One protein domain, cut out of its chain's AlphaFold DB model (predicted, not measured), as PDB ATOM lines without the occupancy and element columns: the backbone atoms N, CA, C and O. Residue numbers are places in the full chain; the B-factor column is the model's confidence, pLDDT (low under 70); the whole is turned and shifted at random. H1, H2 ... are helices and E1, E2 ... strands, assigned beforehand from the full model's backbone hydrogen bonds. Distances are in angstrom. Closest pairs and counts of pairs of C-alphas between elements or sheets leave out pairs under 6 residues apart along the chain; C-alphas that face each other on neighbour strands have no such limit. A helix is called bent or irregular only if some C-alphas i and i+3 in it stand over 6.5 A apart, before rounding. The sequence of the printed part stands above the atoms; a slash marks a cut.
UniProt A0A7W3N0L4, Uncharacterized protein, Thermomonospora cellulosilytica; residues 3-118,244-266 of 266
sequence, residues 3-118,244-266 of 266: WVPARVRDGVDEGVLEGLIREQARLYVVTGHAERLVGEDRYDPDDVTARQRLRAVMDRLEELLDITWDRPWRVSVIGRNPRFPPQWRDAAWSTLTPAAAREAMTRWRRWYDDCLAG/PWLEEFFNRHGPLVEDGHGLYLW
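This is residues 3 to 118 and 244 to 266 of the 266 residues of an uncharacterized protein of Thermomonospora cellulosilytica (UniProt A0A7W3N0L4). Two pairs of helices, the hairpin H1 and H2 and the pair H5 and H6, stand on either side of a small, twisted sheet of three strands, whose E1 and E3 lie near the middle. The short helices H3 and H4 sit beside the H5 and H6 pair, and a long loop, residues 31 to 47, joins the far ends of H1 and H2. The printed part has 139 residues, with six named helices and three named strands in the order E1 H1 H2 E2 H3 H4 H5 H6 E3; the sheet, E2 E1 E3, is antiparallel and the class is mostly helix. The whole is compact, with a radius of gyration of the C-alphas of 15.7 A and spans of 49 by 38 by 25 A.

E1, residues 3 to 8, is the inner strand, and its pairing is staggered. Residues 3 to 6 pair with E3, residues 262 to 265, where N 4 and O 264 are 2.8 A apart, within hydrogen-bond range. Residues 6 to 8 pair with E2, residues 65 to 67, where N 66 and O 7 are 2.8 A apart, also within range. H1, residues 14 to 30, and H2, residues 48 to 64, form a helical hairpin: they touch, closest at the C-alphas of Leu 27 and Leu 54, 5.9 A, and run opposite ways at a shallow tilt of 33 degrees, only just short of steep. H3, residues 76 to 79, touches H4, residues 86 to 92, closest at the C-alphas of Gly 79 and Arg 89, 4.0 A. H5, residues 98 to 116, touches H6, residues 244 to 258, closest at the C-alphas of Arg 102 and Val 257, 5.7 A; they run opposite ways at a shallow tilt of 34 degrees, only just short of steep. H3 and H6 only just touch, with 3 pairs of C-alphas within 8 A, the closest Val 77 and Leu 246 at 6.6 A. H4 and H5 are near each other, with 6 pairs of C-alphas within 10 A. H1, H2, H5 and H6 each only graze the sheet, and H1 and H2 are apart from H5 and H6. Every O i to N i+4 pair is within hydrogen-bond range in H1, H2, H4 and H5, and 9 of 11 are in H6; H3 is too short for such a pair, and its one O i to N i+3 pair is not within range.

E1 begins at C-alpha 3 (242.246, 221.226, 216.554) and is 14.9 A long. H1 is 24.3 A, H2 24.7 A, H5 26.6 A and H6 21.1 A long; H6 is only just irregular, C-alphas 252 and 255 being 6.8 A apart. E3 ends at C-alpha 265 (238.657, 224.080, 215.139).

The C-alphas farthest apart, of Thr 49 and Gly 118, are 49.8 A apart. Residues 119 to 243 are not printed, and C-alphas 118 and 244 are 17.4 A apart across this cut. Of the links printed whole, H1 to H2 is long. Residues 32 to 46 are under 70 in pLDDT; the mean of the printed part is 86.6.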
ATOM      1  N   TRP A   3     243.022 221.516 215.366       94.00
ATOM      2  CA  TRP A   3     242.246 221.226 216.554       94.00
ATOM      3  C   TRP A   3     242.963 221.795 217.762       94.00
ATOM      4  O   TRP A   3     244.160 221.572 217.941       94.00
ATOM      5  N   VAL A   4     242.208 222.469 218.615       95.06
ATOM      6  CA  VAL A   4     242.662 222.927 219.919       95.06
ATOM      7  C   VAL A   4     241.780 222.265 220.979       95.06
ATOM      8  O   VAL A   4     240.550 222.380 220.913       95.06
ATOM      9  N   PRO A   5     242.368 221.529 221.938       96.06
ATOM     10  CA  PRO A   5     241.607 220.925 223.020       96.06
ATOM     11  C   PRO A   5     240.974 221.999 223.895       96.06
ATOM     12  O   PRO A   5     241.651 222.946 224.306       96.06
ATOM     13  N   ALA A   6     239.699 221.835 224.228       96.25
ATOM     14  CA  ALA A   6     239.035 222.735 225.160       96.25
ATOM     15  C   ALA A   6     237.938 222.039 225.963       96.25
ATOM     16  O   ALA A   6     237.327 221.073 225.499       96.25
ATOM     17  N   ARG A   7     237.672 222.550 227.167       95.25
ATOM     18  CA  ARG A   7     236.495 222.179 227.965       95.25
ATOM     19  C   ARG A   7     235.435 223.258 227.845       95.25
ATOM     20  O   ARG A   7     235.753 224.439 227.770       95.25
ATOM     21  N   VAL A   8     234.176 222.844 227.864       93.56
ATOM     22  CA  VAL A   8     233.057 223.778 227.992       93.56
ATOM     23  C   VAL A   8     233.010 224.261 229.438       93.56
ATOM     24  O   VAL A   8     233.069 223.437 230.352       93.56
ATOM     25  N   ARG A   9     232.932 225.580 229.645       93.94
ATOM     26  CA  ARG A   9     232.788 226.164 230.985       93.94
ATOM     27  C   ARG A   9     231.453 225.770 231.614       93.94
ATOM     28  O   ARG A   9     230.452 225.579 230.921       93.94
ATOM     29  N   ASP A  10     231.426 225.698 232.940       91.25
ATOM     30  CA  ASP A  10     230.207 225.366 233.677       91.25
ATOM     31  C   ASP A  10     229.090 226.392 233.408       91.25
ATOM     32  O   ASP A  10     229.310 227.604 233.418       91.25
ATOM     33  N   GLY A  11     227.869 225.897 233.182       89.19
ATOM     34  CA  GLY A  11     226.680 226.731 232.964       89.19
ATOM     35  C   GLY A  11     226.509 227.282 231.544       89.19
ATOM     36  O   GLY A  11     225.585 228.062 231.313       89.19
ATOM     37  N   VAL A  12     227.357 226.888 230.590       90.62
ATOM     38  CA  VAL A  12     227.162 227.214 229.169       90.62
ATOM     39  C   VAL A  12     225.971 226.437 228.602       90.62
ATOM     40  O   VAL A  12     225.848 225.230 228.792       90.62
ATOM     41  N   ASP A  13     225.108 227.143 227.873       91.38
ATOM     42  CA  ASP A  13     223.978 226.556 227.152       91.38
ATOM     43  C   ASP A  13     224.463 225.752 225.931       91.38
ATOM     44  O   ASP A  13     225.161 226.279 225.055       91.38
ATOM     45  N   GLU A  14     224.085 224.471 225.866       86.56
ATOM     46  CA  GLU A  14     224.489 223.557 224.790       86.56
ATOM     47  C   GLU A  14     223.996 224.015 223.410       86.56
ATOM     48  O   GLU A  14     224.730 223.897 222.428       86.56
ATOM     49  N   GLY A  15     222.793 224.591 223.323       88.75
ATOM     50  CA  GLY A  15     222.222 225.089 222.073       88.75
ATOM     51  C   GLY A  15     222.945 226.331 221.551       88.75
ATOM     52  O   GLY A  15     223.138 226.474 220.340       88.75
ATOM     53  N   VAL A  16     223.408 227.207 222.450       91.69
ATOM     54  CA  VAL A  16     224.270 228.346 222.088       91.69
ATOM     55  C   VAL A  16     225.609 227.855 221.545       91.69
ATOM     56  O   VAL A  16     226.047 228.322 220.491       91.69
ATOM     57  N   LEU A  17     226.245 226.901 222.228       92.44
ATOM     58  CA  LEU A  17     227.520 226.335 221.790       92.44
ATOM     59  C   LEU A  17     227.390 225.637 220.428       92.44
ATOM     60  O   LEU A  17     228.198 225.881 219.533       92.44
ATOM     61  N   GLU A  18     226.357 224.817 220.239       89.81
ATOM     62  CA  GLU A  18     226.101 224.135 218.967       89.81
ATOM     63  C   GLU A  18     225.831 225.139 217.834       89.81
ATOM     64  O   GLU A  18     226.341 224.983 216.720       89.81
ATOM     65  N   GLY A  19     225.082 226.209 218.122       89.56
ATOM     66  CA  GLY A  19     224.845 227.306 217.186       89.56
ATOM     67  C   GLY A  19     226.139 227.989 216.737       89.56
ATOM     68  O   GLY A  19     226.330 228.208 215.539       89.56
ATOM     69  N   LEU A  20     227.049 228.268 217.675       92.56
ATOM     70  CA  LEU A  20     228.353 228.867 217.381       92.56
ATOM     71  C   LEU A  20     229.249 227.929 216.573       92.56
ATOM     72  O   LEU A  20     229.839 228.369 215.593       92.56
ATOM     73  N   ILE A  21     229.312 226.642 216.924       90.88
ATOM     74  CA  ILE A  21     230.093 225.640 216.181       90.88
ATOM     75  C   ILE A  21     229.595 225.522 214.734       90.88
ATOM     76  O   ILE A  21     230.393 225.486 213.796       90.88
ATOM     77  N   ARG A  22     228.273 225.485 214.531       88.19
ATOM     78  CA  ARG A  22     227.675 225.393 213.193       88.19
ATOM     79  C   ARG A  22     227.979 226.633 212.354       88.19
ATOM     80  O   ARG A  22     228.324 226.512 211.179       88.19
ATOM     81  N   GLU A  23     227.878 227.815 212.955       88.69
ATOM     82  CA  GLU A  23     228.198 229.070 212.277       88.69
ATOM     83  C   GLU A  23     229.703 229.185 211.984       88.69
ATOM     84  O   GLU A  23     230.076 229.597 210.887       88.69
ATOM     85  N   GLN A  24     230.569 228.748 212.903       89.56
ATOM     86  CA  GLN A  24     232.018 228.671 212.703       89.56
ATOM     87  C   GLN A  24     232.359 227.791 211.494       89.56
ATOM     88  O   GLN A  24     233.088 228.226 210.604       89.56
ATOM     89  N   ALA A  25     231.796 226.580 211.428       83.56
ATOM     90  CA  ALA A  25     232.019 225.655 210.319       83.56
ATOM     91  C   ALA A  25     231.609 226.276 208.974       83.56
ATOM     92  O   ALA A  25     232.386 226.264 208.019       83.56
ATOM     93  N   ARG A  26     230.426 226.903 208.919       82.69
ATOM     94  CA  ARG A  26     229.953 227.627 207.732       82.69
ATOM     95  C   ARG A  26     230.914 228.750 207.335       82.69
ATOM     96  O   ARG A  26     231.267 228.889 206.167       82.69
ATOM     97  N   LEU A  27     231.350 229.559 208.297       84.81
ATOM     98  CA  LEU A  27     232.226 230.697 208.038       84.81
ATOM     99  C   LEU A  27     233.639 230.271 207.636       84.81
ATOM    100  O   LEU A  27     234.253 230.957 206.821       84.81
ATOM    101  N   TYR A  28     234.148 229.134 208.114       81.56
ATOM    102  CA  TYR A  28     235.424 228.586 207.648       81.56
ATOM    103  C   TYR A  28     235.395 228.160 206.178       81.56
ATOM    104  O   TYR A  28     236.395 228.346 205.481       81.56
ATOM    105  N   VAL A  29     234.261 227.654 205.684       75.25
ATOM    106  CA  VAL A  29     234.072 227.391 204.248       75.25
ATOM    107  C   VAL A  29     234.031 228.708 203.473       75.25
ATOM    108  O   VAL A  29     234.795 228.887 202.525       75.25
ATOM    109  N   VAL A  30     233.213 229.669 203.919       75.25
ATOM    110  CA  VAL A  30     233.053 230.977 203.250       75.25
ATOM    111  C   VAL A  30     234.365 231.761 203.184       75.25
ATOM    112  O   VAL A  30     234.640 232.419 202.189       75.25
ATOM    113  N   THR A  31     235.198 231.690 204.220       72.56
ATOM    114  CA  THR A  31     236.466 232.438 204.298       72.56
ATOM    115  C   THR A  31     237.657 231.708 203.668       72.56
ATOM    116  O   THR A  31     238.743 232.285 203.585       72.56
ATOM    117  N   GLY A  32     237.470 230.479 203.172       68.31
ATOM    118  CA  GLY A  32     238.519 229.689 202.516       68.31
ATOM    119  C   GLY A  32     239.523 229.037 203.476       68.31
ATOM    120  O   GLY A  32     240.641 228.720 203.075       68.31
ATOM    121  N   HIS A  33     239.157 228.855 204.747       66.19
ATOM    122  CA  HIS A  33     240.000 228.214 205.764       66.19
ATOM    123  C   HIS A  33     239.841 226.685 205.823       66.19
ATOM    124  O   HIS A  33     240.757 226.010 206.300       66.19
ATOM    125  N   ALA A  34     238.722 226.143 205.331       60.06
ATOM    126  CA  ALA A  34     238.484 224.708 205.153       60.06
ATOM    127  C   ALA A  34     238.453 224.332 203.663       60.06
ATOM    128  O   ALA A  34     237.994 225.116 202.828       60.06
ATOM    129  N   GLU A  35     238.913 223.122 203.323       54.84
ATOM    130  CA  GLU A  35     238.649 222.539 202.001       54.84
ATOM    131  C   GLU A  35     237.134 222.340 201.832       54.84
ATOM    132  O   GLU A  35     236.445 221.956 202.777       54.84
ATOM    133  N   ARG A  36     236.603 222.662 200.643       52.22
ATOM    134  CA  ARG A  36     235.164 222.596 200.338       52.22
ATOM    135  C   ARG A  36     234.582 221.242 200.755       52.22
ATOM    136  O   ARG A  36     234.993 220.213 200.225       52.22
ATOM    137  N   LEU A  37     233.544 221.259 201.587       42.75
ATOM    138  CA  LEU A  37     232.574 220.168 201.598       42.75
ATOM    139  C   LEU A  37     231.866 220.165 200.230       42.75
ATOM    140  O   LEU A  37     231.534 221.219 199.681       42.75
ATOM    141  N   VAL A  38     231.700 218.986 199.632       35.97
ATOM    142  CA  VAL A  38     231.077 218.825 198.309       35.97
ATOM    143  C   VAL A  38     229.653 219.402 198.333       35.97
ATOM    144  O   VAL A  38     228.816 218.905 199.079       35.97
ATOM    145  N   GLY A  39     229.363 220.413 197.497       35.09
ATOM    146  CA  GLY A  39     227.989 220.866 197.224       35.09
ATOM    147  C   GLY A  39     227.658 222.354 197.411       35.09
ATOM    148  O   GLY A  39     226.528 222.727 197.113       35.09
ATOM    149  N   GLU A  40     228.580 223.218 197.852       38.12
ATOM    150  CA  GLU A  40     228.269 224.650 198.056       38.12
ATOM    151  C   GLU A  40     228.809 225.567 196.941       38.12
ATOM    152  O   GLU A  40     229.978 225.478 196.547       38.12
ATOM    153  N   ASP A  41     227.938 226.447 196.428       39.28
ATOM    154  CA  ASP A  41     228.170 227.375 195.313       39.28
ATOM    155  C   ASP A  41     228.895 228.680 195.712       39.28
ATOM    156  O   ASP A  41     228.762 229.173 196.825       39.28
ATOM    157  N   ARG A  42     229.654 229.209 194.736       44.94
ATOM    158  CA  ARG A  42     230.405 230.488 194.624       44.94
ATOM    159  C   ARG A  42     230.863 231.236 195.899       44.94
ATOM    160  O   ARG A  42     230.096 231.884 196.598       44.94
ATOM    161  N   TYR A  43     232.191 231.271 196.031       54.69
ATOM    162  CA  TYR A  43     233.028 232.059 196.943       54.69
ATOM    163  C   TYR A  43     233.237 233.505 196.452       54.69
ATOM    164  O   TYR A  43     233.582 233.698 195.283       54.69
ATOM    165  N   ASP A  44     233.106 234.482 197.356       54.59
ATOM    166  CA  ASP A  44     233.731 235.806 197.233       54.59
ATOM    167  C   ASP A  44     234.812 235.944 198.332       54.59
ATOM    168  O   ASP A  44     234.473 236.049 199.516       54.59
ATOM    169  N   PRO A  45     236.111 235.910 197.972       53.44
ATOM    170  CA  PRO A  45     237.221 236.082 198.907       53.44
ATOM    171  C   PRO A  45     237.163 237.378 199.708       53.44
ATOM    172  O   PRO A  45     237.808 237.463 200.753       53.44
ATOM    173  N   ASP A  46     236.441 238.388 199.234       57.75
ATOM    174  CA  ASP A  46     236.454 239.730 199.795       57.75
ATOM    175  C   ASP A  46     235.238 240.036 200.673       57.75
ATOM    176  O   ASP A  46     235.013 241.194 201.029       57.75
ATOM    177  N   ASP A  47     234.510 239.012 201.138       71.31
ATOM    178  CA  ASP A  47     233.443 239.200 202.122       71.31
ATOM    179  C   ASP A  47     234.017 239.564 203.512       71.31
ATOM    180  O   ASP A  47     234.201 238.744 204.420       71.31
ATOM    181  N   VAL A  48     234.323 240.854 203.679       72.44
ATOM    182  CA  VAL A  48     234.742 241.484 204.939       72.44
ATOM    183  C   VAL A  48     233.742 241.182 206.060       72.44
ATOM    184  O   VAL A  48     234.151 241.005 207.210       72.44
ATOM    185  N   THR A  49     232.455 241.049 205.733       83.19
ATOM    186  CA  THR A  49     231.398 240.733 206.696       83.19
ATOM    187  C   THR A  49     231.562 239.315 207.231       83.19
ATOM    188  O   THR A  49     231.486 239.108 208.443       83.19
ATOM    189  N   ALA A  50     231.854 238.336 206.372       83.25
ATOM    190  CA  ALA A  50     232.101 236.958 206.796       83.25
ATOM    191  C   ALA A  50     233.313 236.851 207.733       83.25
ATOM    192  O   ALA A  50     233.240 236.179 208.761       83.25
ATOM    193  N   ARG A  51     234.403 237.575 207.446       84.56
ATOM    194  CA  ARG A  51     235.590 237.601 208.324       84.56
ATOM    195  C   ARG A  51     235.305 238.232 209.688       84.56
ATOM    196  O   ARG A  51     235.773 237.725 210.704       84.56
ATOM    197  N   GLN A  52     234.543 239.325 209.721       89.12
ATOM    198  CA  GLN A  52     234.134 239.968 210.976       89.12
ATOM    199  C   GLN A  52     233.221 239.059 211.803       89.12
ATOM    200  O   GLN A  52     233.416 238.931 213.009       89.12
ATOM    201  N   ARG A  53     232.266 238.383 211.153       89.25
ATOM    202  CA  ARG A  53     231.392 237.397 211.801       89.25
ATOM    203  C   ARG A  53     232.183 236.210 212.330       89.25
ATOM    204  O   ARG A  53     231.918 235.784 213.446       89.25
ATOM    205  N   LEU A  54     233.169 235.724 211.571       90.00
ATOM    206  CA  LEU A  54     234.029 234.632 212.020       90.00
ATOM    207  C   LEU A  54     234.762 235.052 213.285       90.00
ATOM    208  O   LEU A  54     234.659 234.355 214.282       90.00
ATOM    209  N   ARG A  55     235.401 236.229 213.284       91.25
ATOM    210  CA  ARG A  55     236.068 236.761 214.480       91.25
ATOM    211  C   ARG A  55     235.122 236.834 215.680       91.25
ATOM    212  O   ARG A  55     235.465 236.305 216.721       91.25
ATOM    213  N   ALA A  56     233.918 237.383 215.516       93.31
ATOM    214  CA  ALA A  56     232.942 237.461 216.605       93.31
ATOM    215  C   ALA A  56     232.516 236.078 217.139       93.31
ATOM    216  O   ALA A  56     232.309 235.918 218.340       93.31
ATOM    217  N   VAL A  57     232.393 235.073 216.263       93.38
ATOM    218  CA  VAL A  57     232.128 233.684 216.671       93.38
ATOM    219  C   VAL A  57     233.321 233.101 217.428       93.38
ATOM    220  O   VAL A  57     233.109 232.497 218.475       93.38
ATOM    221  N   MET A  58     234.552 233.308 216.946       92.81
ATOM    222  CA  MET A  58     235.768 232.851 217.633       92.81
ATOM    223  C   MET A  58     235.891 233.496 219.018       92.81
ATOM    224  O   MET A  58     236.027 232.772 219.997       92.81
ATOM    225  N   ASP A  59     235.747 234.822 219.118       94.38
ATOM    226  CA  ASP A  59     235.806 235.567 220.383       94.38
ATOM    227  C   ASP A  59     234.764 235.024 221.374       94.38
ATOM    228  O   ASP A  59     235.058 234.760 222.540       94.38
ATOM    229  N   ARG A  60     233.539 234.763 220.896       95.00
ATOM    230  CA  ARG A  60     232.491 234.181 221.735       95.00
ATOM    231  C   ARG A  60     232.813 232.748 222.159       95.00
ATOM    232  O   ARG A  60     232.484 232.373 223.278       95.00
ATOM    233  N   LEU A  61     233.441 231.940 221.307       94.19
ATOM    234  CA  LEU A  61     233.902 230.604 221.690       94.19
ATOM    235  C   LEU A  61     235.002 230.681 222.764       94.19
ATOM    236  O   LEU A  61     234.946 229.905 223.713       94.19
ATOM    237  N   GLU A  62     235.932 231.639 222.697       94.25
ATOM    238  CA  GLU A  62     236.953 231.849 223.748       94.25
ATOM    239  C   GLU A  62     236.343 232.208 225.111       94.25
ATOM    240  O   GLU A  62     236.867 231.833 226.162       94.25
ATOM    241  N   GLU A  63     235.205 232.902 225.121       94.44
ATOM    242  CA  GLU A  63     234.471 233.212 226.352       94.44
ATOM    243  C   GLU A  63     233.773 231.988 226.966       94.44
ATOM    244  O   GLU A  63     233.541 231.956 228.178       94.44
ATOM    245  N   LEU A  64     233.421 230.988 226.155       95.31
ATOM    246  CA  LEU A  64     232.656 229.809 226.581       95.31
ATOM    247  C   LEU A  64     233.534 228.579 226.844       95.31
ATOM    248  O   LEU A  64     233.061 227.604 227.434       95.31
ATOM    249  N   LEU A  65     234.793 228.615 226.409       95.50
ATOM    250  CA  LEU A  65     235.700 227.477 226.430       95.50
ATOM    251  C   LEU A  65     236.935 227.749 227.295       95.50
ATOM    252  O   LEU A  65     237.547 228.815 227.239       95.50
ATOM    253  N   ASP A  66     237.354 226.738 228.048       94.88
ATOM    254  CA  ASP A  66     238.671 226.686 228.676       94.88
ATOM    255  C   ASP A  66     239.643 225.994 227.721       94.88
ATOM    256  O   ASP A  66     239.696 224.763 227.628       94.88
ATOM    257  N   ILE A  67     240.360 226.813 226.948       93.06
ATOM    258  CA  ILE A  67     241.184 226.387 225.813       93.06
ATOM    259  C   ILE A  67     242.614 226.040 226.253       93.06
ATOM    260  O   ILE A  67     243.274 226.801 226.960       93.06
ATOM    261  N   THR A  68     243.121 224.907 225.765       91.81
ATOM    262  CA  THR A  68     244.487 224.412 226.002       91.81
ATOM    263  C   THR A  68     245.398 224.749 224.813       91.81
ATOM    264  O   THR A  68     245.684 223.920 223.946       91.81
ATOM    265  N   TRP A  69     245.840 226.008 224.752       88.50
ATOM    266  CA  TRP A  69     246.600 226.579 223.626       88.50
ATOM    267  C   TRP A  69     247.996 226.008 223.399       88.50
ATOM    268  O   TRP A  69     248.569 226.196 222.330       88.50
ATOM    269  N   ASP A  70     248.579 225.329 224.383       86.69
ATOM    270  CA  ASP A  70     249.893 224.702 224.259       86.69
ATOM    271  C   ASP A  70     249.829 223.379 223.485       86.69
ATOM    272  O   ASP A  70     250.863 222.742 223.280       86.69
ATOM    273  N   ARG A  71     248.638 222.937 223.054       84.75
ATOM    274  CA  ARG A  71     248.426 221.644 222.386       84.75
ATOM    275  C   ARG A  71     247.585 221.708 221.110       84.75
ATOM    276  O   ARG A  71     246.728 220.850 220.939       84.75
ATOM    277  N   PRO A  72     247.828 222.647 220.179       90.88
ATOM    278  CA  PRO A  72     247.175 222.590 218.886       90.88
ATOM    279  C   PRO A  72     247.687 221.381 218.101       90.88
ATOM    280  O   PRO A  72     248.861 220.999 218.200       90.88
ATOM    281  N   TRP A  73     246.820 220.806 217.279       91.81
ATOM    282  CA  TRP A  73     247.193 219.740 216.368       91.81
ATOM    283  C   TRP A  73     246.528 219.902 215.020       91.81
ATOM    284  O   TRP A  73     245.336 220.147 214.914       91.81
ATOM    285  N   ARG A  74     247.298 219.726 213.956       91.62
ATOM    286  CA  ARG A  74     246.802 219.893 212.592       91.62
ATOM    287  C   ARG A  74     245.705 218.875 212.300       91.62
ATOM    288  O   ARG A  74     245.954 217.672 212.327       91.62
ATOM    289  N   VAL A  75     244.527 219.363 211.914       89.81
ATOM    290  CA  VAL A  75     243.380 218.527 211.510       89.81
ATOM    291  C   VAL A  75     243.751 217.551 210.390       89.81
ATOM    292  O   VAL A  75     243.261 216.421 210.335       89.81
ATOM    293  N   SER A  76     244.699 217.943 209.534       88.81
ATOM    294  CA  SER A  76     245.204 217.108 208.446       88.81
ATOM    295  C   SER A  76     245.827 215.782 208.903       88.81
ATOM    296  O   SER A  76     245.963 214.899 208.059       88.81
ATOM    297  N   VAL A  77     246.173 215.610 210.192       91.06
ATOM    298  CA  VAL A  77     246.655 214.328 210.749       91.06
ATOM    299  C   VAL A  77     245.667 213.192 210.524       91.06
ATOM    300  O   VAL A  77     246.087 212.082 210.218       91.06
ATOM    301  N   ILE A  78     244.367 213.484 210.604       92.19
ATOM    302  CA  ILE A  78     243.308 212.559 210.208       92.19
ATOM    303  C   ILE A  78     242.788 212.961 208.832       92.19
ATOM    304  O   ILE A  78     242.777 212.137 207.925       92.19
ATOM    305  N   GLY A  79     242.430 214.237 208.641       88.62
ATOM    306  CA  GLY A  79     241.679 214.719 207.477       88.62
ATOM    307  C   GLY A  79     242.350 214.518 206.117       88.62
ATOM    308  O   GLY A  79     241.664 214.479 205.101       88.62
ATOM    309  N   ARG A  80     243.677 214.343 206.072       87.56
ATOM    310  CA  ARG A  80     244.412 214.027 204.835       87.56
ATOM    311  C   ARG A  80     245.127 212.683 204.871       87.56
ATOM    312  O   ARG A  80     245.805 212.338 203.909       87.56
ATOM    313  N   ASN A  81     244.993 211.913 205.948       88.88
ATOM    314  CA  ASN A  81     245.758 210.687 206.102       88.88
ATOM    315  C   ASN A  81     245.088 209.527 205.347       88.88
ATOM    316  O   ASN A  81     244.001 209.088 205.733       88.88
ATOM    317  N   PRO A  82     245.720 208.995 204.283       87.75
ATOM    318  CA  PRO A  82     245.103 208.022 203.384       87.75
ATOM    319  C   PRO A  82     244.806 206.673 204.049       87.75
ATOM    320  O   PRO A  82     244.119 205.848 203.446       87.75
ATOM    321  N   ARG A  83     245.302 206.438 205.273       88.62
ATOM    322  CA  ARG A  83     245.012 205.238 206.066       88.62
ATOM    323  C   ARG A  83     243.595 205.234 206.632       88.62
ATOM    324  O   ARG A  83     243.088 204.158 206.939       88.62
ATOM    325  N   PHE A  84     242.958 206.394 206.781       92.06
ATOM    326  CA  PHE A  84     241.603 206.481 207.320       92.06
ATOM    327  C   PHE A  84     240.535 206.463 206.211       92.06
ATOM    328  O   PHE A  84     240.734 207.036 205.135       92.06
ATOM    329  N   PRO A  85     239.374 205.837 206.468       92.50
ATOM    330  CA  PRO A  85     238.210 205.894 205.589       92.50
ATOM    331  C   PRO A  85     237.818 207.330 205.194       92.50
ATOM    332  O   PRO A  85     237.915 208.225 206.036       92.50
ATOM    333  N   PRO A  86     237.323 207.569 203.959       90.06
ATOM    334  CA  PRO A  86     236.919 208.901 203.492       90.06
ATOM    335  C   PRO A  86     235.974 209.615 204.461       90.06
ATOM    336  O   PRO A  86     236.288 210.699 204.930       90.06
ATOM    337  N   GLN A  87     234.910 208.940 204.900       88.31
ATOM    338  CA  GLN A  87     233.918 209.516 205.807       88.31
ATOM    339  C   GLN A  87     234.501 209.978 207.154       88.31
ATOM    340  O   GLN A  87     233.957 210.866 207.801       88.31
ATOM    341  N   TRP A  88     235.603 209.371 207.606       92.25
ATOM    342  CA  TRP A  88     236.267 209.765 208.850       92.25
ATOM    343  C   TRP A  88     237.262 210.901 208.632       92.25
ATOM    344  O   TRP A  88     237.438 211.720 209.528       92.25
ATOM    345  N   ARG A  89     237.882 210.959 207.449       91.00
ATOM    346  CA  ARG A  89     238.699 212.099 207.025       91.00
ATOM    347  C   ARG A  89     237.848 213.353 206.884       91.00
ATOM    348  O   ARG A  89     238.226 214.390 207.409       91.00
ATOM    349  N   ASP A  90     236.673 213.232 206.276       85.38
ATOM    350  CA  ASP A  90     235.742 214.350 206.115       85.38
ATOM    351  C   ASP A  90     235.257 214.855 207.478       85.38
ATOM    352  O   ASP A  90     235.303 216.052 207.757       85.38
ATOM    353  N   ALA A  91     234.897 213.936 208.382       84.00
ATOM    354  CA  ALA A  91     234.501 214.283 209.745       84.00
ATOM    355  C   ALA A  91     235.621 214.977 210.542       84.00
ATOM    356  O   ALA A  91     235.324 215.707 211.489       84.00
ATOM    357  N   ALA A  92     236.895 214.784 210.179       87.62
ATOM    358  CA  ALA A  92     238.001 215.437 210.869       87.62
ATOM    359  C   ALA A  92     237.994 216.963 210.676       87.62
ATOM    360  O   ALA A  92     238.413 217.701 211.559       87.62
ATOM    361  N   TRP A  93     237.452 217.457 209.564       86.31
ATOM    362  CA  TRP A  93     237.335 218.889 209.273       86.31
ATOM    363  C   TRP A  93     236.182 219.568 210.023       86.31
ATOM    364  O   TRP A  93     235.586 220.527 209.536       86.31
ATOM    365  N   SER A  94     235.857 219.075 211.219       87.06
ATOM    366  CA  SER A  94     234.805 219.606 212.079       87.06
ATOM    367  C   SER A  94     235.278 219.744 213.527       87.06
ATOM    368  O   SER A  94     236.244 219.107 213.961       87.06
ATOM    369  N   THR A  95     234.588 220.602 214.277       91.88
ATOM    370  CA  THR A  95     234.714 220.651 215.735       91.88
ATOM    371  C   THR A  95     234.056 219.405 216.319       91.88
ATOM    372  O   THR A  95     232.910 219.087 215.999       91.88
ATOM    373  N   LEU A  96     234.762 218.728 217.217       92.50
ATOM    374  CA  LEU A  96     234.284 217.553 217.928       92.50
ATOM    375  C   LEU A  96     233.987 217.938 219.378       92.50
ATOM    376  O   LEU A  96     234.899 218.228 220.151       92.50
ATOM    377  N   THR A  97     232.711 217.922 219.762       92.56
ATOM    378  CA  THR A  97     232.305 218.066 221.172       92.56
ATOM    379  C   THR A  97     232.946 216.963 222.027       92.56
ATOM    380  O   THR A  97     233.340 215.939 221.474       92.56
ATOM    381  N   PRO A  98     233.038 217.092 223.364       93.81
ATOM    382  CA  PRO A  98     233.695 216.078 224.199       93.81
ATOM    383  C   PRO A  98     233.227 214.633 223.948       93.81
ATOM    384  O   PRO A  98     234.041 213.718 223.832       93.81
ATOM    385  N   ALA A  99     231.915 214.420 223.796       92.19
ATOM    386  CA  ALA A  99     231.361 213.102 223.489       92.19
ATOM    387  C   ALA A  99     231.771 212.609 222.089       92.19
ATOM    388  O   ALA A  99     232.235 211.476 221.948       92.19
ATOM    389  N   ALA A 100     231.658 213.470 221.072       93.12
ATOM    390  CA  ALA A 100     232.040 213.145 219.700       93.12
ATOM    391  C   ALA A 100     233.552 212.906 219.564       93.12
ATOM    392  O   ALA A 100     233.973 211.992 218.858       93.12
ATOM    393  N   ALA A 101     234.370 213.689 220.274       94.69
ATOM    394  CA  ALA A 101     235.815 213.538 220.325       94.69
ATOM    395  C   ALA A 101     236.187 212.178 220.918       94.69
ATOM    396  O   ALA A 101     236.978 211.464 220.311       94.69
ATOM    397  N   ARG A 102     235.568 211.768 222.037       96.06
ATOM    398  CA  ARG A 102     235.817 210.454 222.656       96.06
ATOM    399  C   ARG A 102     235.457 209.299 221.729       96.06
ATOM    400  O   ARG A 102     236.256 208.374 221.556       96.06
ATOM    401  N   GLU A 103     234.285 209.359 221.099       95.75
ATOM    402  CA  GLU A 103     233.857 208.339 220.139       95.75
ATOM    403  C   GLU A 103     234.819 208.263 218.944       95.75
ATOM    404  O   GLU A 103     235.294 207.180 218.586       95.75
ATOM    405  N   ALA A 104     235.144 209.415 218.350       95.12
ATOM    406  CA  ALA A 104     236.058 209.502 217.223       95.12
ATOM    407  C   ALA A 104     237.446 208.971 217.587       95.12
ATOM    408  O   ALA A 104     237.981 208.148 216.850       95.12
ATOM    409  N   MET A 105     237.998 209.361 218.739       95.50
ATOM    410  CA  MET A 105     239.338 208.956 219.164       95.50
ATOM    411  C   MET A 105     239.426 207.460 219.431       95.50
ATOM    412  O   MET A 105     240.350 206.806 218.951       95.50
ATOM    413  N   THR A 106     238.416 206.896 220.097       95.62
ATOM    414  CA  THR A 106     238.310 205.446 220.315       95.62
ATOM    415  C   THR A 106     238.263 204.698 218.983       95.62
ATOM    416  O   THR A 106     239.001 203.734 218.769       95.62
ATOM    417  N   ARG A 107     237.418 205.161 218.052       95.25
ATOM    418  CA  ARG A 107     237.261 204.556 216.725       95.25
ATOM    419  C   ARG A 107     238.542 204.651 215.896       95.25
ATOM    420  O   ARG A 107     238.959 203.654 215.310       95.25
ATOM    421  N   TRP A 108     239.163 205.826 215.848       95.19
ATOM    422  CA  TRP A 108     240.382 206.073 215.083       95.19
ATOM    423  C   TRP A 108     241.567 205.299 215.642       95.19
ATOM    424  O   TRP A 108     242.281 204.674 214.861       95.19
ATOM    425  N   ARG A 109     241.740 205.274 216.970       95.50
ATOM    426  CA  ARG A 109     242.805 204.509 217.620       95.50
ATOM    427  C   ARG A 109     242.663 203.020 217.338       95.50
ATOM    428  O   ARG A 109     243.602 202.408 216.843       95.50
ATOM    429  N   ARG A 110     241.465 202.461 217.544       94.94
ATOM    430  CA  ARG A 110     241.189 201.047 217.257       94.94
ATOM    431  C   ARG A 110     241.475 200.688 215.799       94.94
ATOM    432  O   ARG A 110     242.112 199.675 215.536       94.94
ATOM    433  N   TRP A 111     241.012 201.505 214.854       93.69
ATOM    434  CA  TRP A 111     241.276 201.288 213.429       93.69
ATOM    435  C   TRP A 111     242.767 201.307 213.104       93.69
ATOM    436  O   TRP A 111     243.258 200.470 212.350       93.69
ATOM    437  N   TYR A 112     243.483 202.276 213.663       93.31
ATOM    438  CA  TYR A 112     244.909 202.420 213.450       93.31
ATOM    439  C   TYR A 112     245.682 201.220 214.017       93.31
ATOM    440  O   TYR A 112     246.480 200.624 213.295       93.31
ATOM    441  N   ASP A 113     245.363 200.784 215.237       93.75
ATOM    442  CA  ASP A 113     245.952 199.589 215.848       93.75
ATOM    443  C   ASP A 113     245.620 198.314 215.038       93.75
ATOM    444  O   ASP A 113     246.486 197.465 214.821       93.75
ATOM    445  N   ASP A 114     244.395 198.192 214.509       92.81
ATOM    446  CA  ASP A 114     244.008 197.107 213.599       92.81
ATOM    447  C   ASP A 114     244.856 197.107 212.315       92.81
ATOM    448  O   ASP A 114     245.312 196.051 211.867       92.81
ATOM    449  N   CYS A 115     245.098 198.283 211.730       90.44
ATOM    450  CA  CYS A 115     245.937 198.435 210.541       90.44
ATOM    451  C   CYS A 115     247.395 198.035 210.812       90.44
ATOM    452  O   CYS A 115     248.016 197.384 209.968       90.44
ATOM    453  N   LEU A 116     247.935 198.393 211.982       91.75
ATOM    454  CA  LEU A 116     249.275 197.978 212.412       91.75
ATOM    455  C   LEU A 116     249.362 196.469 212.645       91.75
ATOM    456  O   LEU A 116     250.364 195.850 212.297       91.75
ATOM    457  N   ALA A 117     248.293 195.856 213.148       91.62
ATOM    458  CA  ALA A 117     248.186 194.408 213.296       91.62
ATOM    459  C   ALA A 117     247.986 193.658 211.960       91.62
ATOM    460  O   ALA A 117     247.808 192.441 211.966       91.62
ATOM    461  N   GLY A 118     247.980 194.357 210.819       89.56
ATOM    462  CA  GLY A 118     247.786 193.754 209.499       89.56
ATOM    463  C   GLY A 118     246.344 193.327 209.209       89.56
ATOM    464  O   GLY A 118     246.113 192.568 208.269       89.56
ATOM    465  N   PRO A 244     254.629 208.032 213.294       91.69
ATOM    466  CA  PRO A 244     255.013 208.724 214.523       91.69
ATOM    467  C   PRO A 244     254.104 209.907 214.851       91.69
ATOM    468  O   PRO A 244     253.905 210.224 216.022       91.69
ATOM    469  N   TRP A 245     253.537 210.551 213.831       91.69
ATOM    470  CA  TRP A 245     252.702 211.728 214.008       91.69
ATOM    471  C   TRP A 245     251.289 211.347 214.461       91.69
ATOM    472  O   TRP A 245     250.718 212.017 215.319       91.69
ATOM    473  N   LEU A 246     250.744 210.226 213.973       92.88
ATOM    474  CA  LEU A 246     249.500 209.663 214.514       92.88
ATOM    475  C   LEU A 246     249.666 209.165 215.952       92.88
ATOM    476  O   LEU A 246     248.788 209.396 216.783       92.88
ATOM    477  N   GLU A 247     250.783 208.508 216.266       95.19
ATOM    478  CA  GLU A 247     251.061 208.073 217.638       95.19
ATOM    479  C   GLU A 247     251.171 209.263 218.587       95.19
ATOM    480  O   GLU A 247     250.545 209.270 219.647       95.19
ATOM    481  N   GLU A 248     251.918 210.300 218.205       95.25
ATOM    482  CA  GLU A 248     252.026 211.516 219.007       95.25
ATOM    483  C   GLU A 248     250.660 212.194 219.184       95.25
ATOM    484  O   GLU A 248     250.321 212.589 220.302       95.25
ATOM    485  N   PHE A 249     249.838 212.255 218.130       94.88
ATOM    486  CA  PHE A 249     248.472 212.766 218.214       94.88
ATOM    487  C   PHE A 249     247.651 212.024 219.276       94.88
ATOM    488  O   PHE A 249     247.140 212.662 220.203       94.88
ATOM    489  N   PHE A 250     247.568 210.692 219.185       95.81
ATOM    490  CA  PHE A 250     246.807 209.881 220.138       95.81
ATOM    491  C   PHE A 250     247.358 209.998 221.562       95.81
ATOM    492  O   PHE A 250     246.582 210.160 222.501       95.81
ATOM    493  N   ASN A 251     248.681 209.977 221.731       95.25
ATOM    494  CA  ASN A 251     249.315 210.062 223.048       95.25
ATOM    495  C   ASN A 251     249.116 211.436 223.700       95.25
ATOM    496  O   ASN A 251     248.969 211.533 224.918       95.25
ATOM    497  N   ARG A 252     249.091 212.508 222.902       93.50
ATOM    498  CA  ARG A 252     248.942 213.880 223.399       93.50
ATOM    499  C   ARG A 252     247.488 214.269 223.663       93.50
ATOM    500  O   ARG A 252     247.232 214.976 224.638       93.50
ATOM    501  N   HIS A 253     246.561 213.840 222.804       93.75
ATOM    502  CA  HIS A 253     245.152 214.258 222.840       93.75
ATOM    503  C   HIS A 253     244.230 213.232 223.491       93.75
ATOM    504  O   HIS A 253     243.233 213.631 224.088       93.75
ATOM    505  N   GLY A 254     244.567 211.941 223.436       94.75
ATOM    506  CA  GLY A 254     243.793 210.870 224.064       94.75
ATOM    507  C   GLY A 254     243.480 211.152 225.536       94.75
ATOM    508  O   GLY A 254     242.301 211.203 225.878       94.75
ATOM    509  N   PRO A 255     244.480 211.450 226.391       95.81
ATOM    510  CA  PRO A 255     244.230 211.765 227.799       95.81
ATOM    511  C   PRO A 255     243.296 212.967 228.004       95.81
ATOM    512  O   PRO A 255     242.408 212.917 228.844       95.81
ATOM    513  N   LEU A 256     243.435 214.025 227.196       95.75
ATOM    514  CA  LEU A 256     242.585 215.219 227.305       95.75
ATOM    515  C   LEU A 256     241.127 214.909 226.959       95.75
ATOM    516  O   LEU A 256     240.211 215.378 227.636       95.75
ATOM    517  N   VAL A 257     240.917 214.127 225.902       95.75
ATOM    518  CA  VAL A 257     239.585 213.696 225.470       95.75
ATOM    519  C   VAL A 257     238.940 212.798 226.529       95.75
ATOM    520  O   VAL A 257     237.762 212.976 226.847       95.75
ATOM    521  N   GLU A 258     239.706 211.893 227.145       95.06
ATOM    522  CA  GLU A 258     239.220 211.099 228.279       95.06
ATOM    523  C   GLU A 258     238.824 211.986 229.467       95.06
ATOM    524  O   GLU A 258     237.719 211.830 229.995       95.06
ATOM    525  N   ASP A 259     239.626 213.012 229.769       95.00
ATOM    526  CA  ASP A 259     239.363 214.023 230.804       95.00
ATOM    527  C   ASP A 259     238.193 214.977 230.476       95.00
ATOM    528  O   ASP A 259     237.865 215.862 231.274       95.00
ATOM    529  N   GLY A 260     237.535 214.811 229.323       94.06
ATOM    530  CA  GLY A 260     236.327 215.543 228.939       94.06
ATOM    531  C   GLY A 260     236.560 216.770 228.058       94.06
ATOM    532  O   GLY A 260     235.675 217.621 227.972       94.06
ATOM    533  N   HIS A 261     237.714 216.879 227.397       96.56
ATOM    534  CA  HIS A 261     237.937 217.912 226.384       96.56
ATOM    535  C   HIS A 261     237.277 217.531 225.052       96.56
ATOM    536  O   HIS A 261     237.298 216.374 224.631       96.56
ATOM    537  N   GLY A 262     236.726 218.530 224.364       95.81
ATOM    538  CA  GLY A 262     236.443 218.464 222.932       95.81
ATOM    539  C   GLY A 262     237.658 218.904 222.112       95.81
ATOM    540  O   GLY A 262     238.626 219.438 222.656       95.81
ATOM    541  N   LEU A 263     237.595 218.700 220.799       95.50
ATOM    542  CA  LEU A 263     238.587 219.165 219.828       95.50
ATOM    543  C   LEU A 263     237.946 220.230 218.938       95.50
ATOM    544  O   LEU A 263     237.161 219.910 218.046       95.50
ATOM    545  N   TYR A 264     238.258 221.498 219.191       94.56
ATOM    546  CA  TYR A 264     237.636 222.637 218.516       94.56
ATOM    547  C   TYR A 264     238.516 223.133 217.380       94.56
ATOM    548  O   TYR A 264     239.735 223.173 217.520       94.56
ATOM    549  N   LEU A 265     237.912 223.496 216.250       91.56
ATOM    550  CA  LEU A 265     238.657 224.080 215.139       91.56
ATOM    551  C   LEU A 265     239.132 225.490 215.494       91.56
ATOM    552  O   LEU A 265     238.347 226.289 216.007       91.56
ATOM    553  N   TRP A 266     240.394 225.780 215.180       88.94
ATOM    554  CA  TRP A 266     240.994 227.111 215.240       88.94
ATOM    555  C   TRP A 266     241.806 227.427 213.973       88.94
ATOM    556  O   TRP A 266     242.481 226.524 213.405       88.94
TER     557      TRP A 266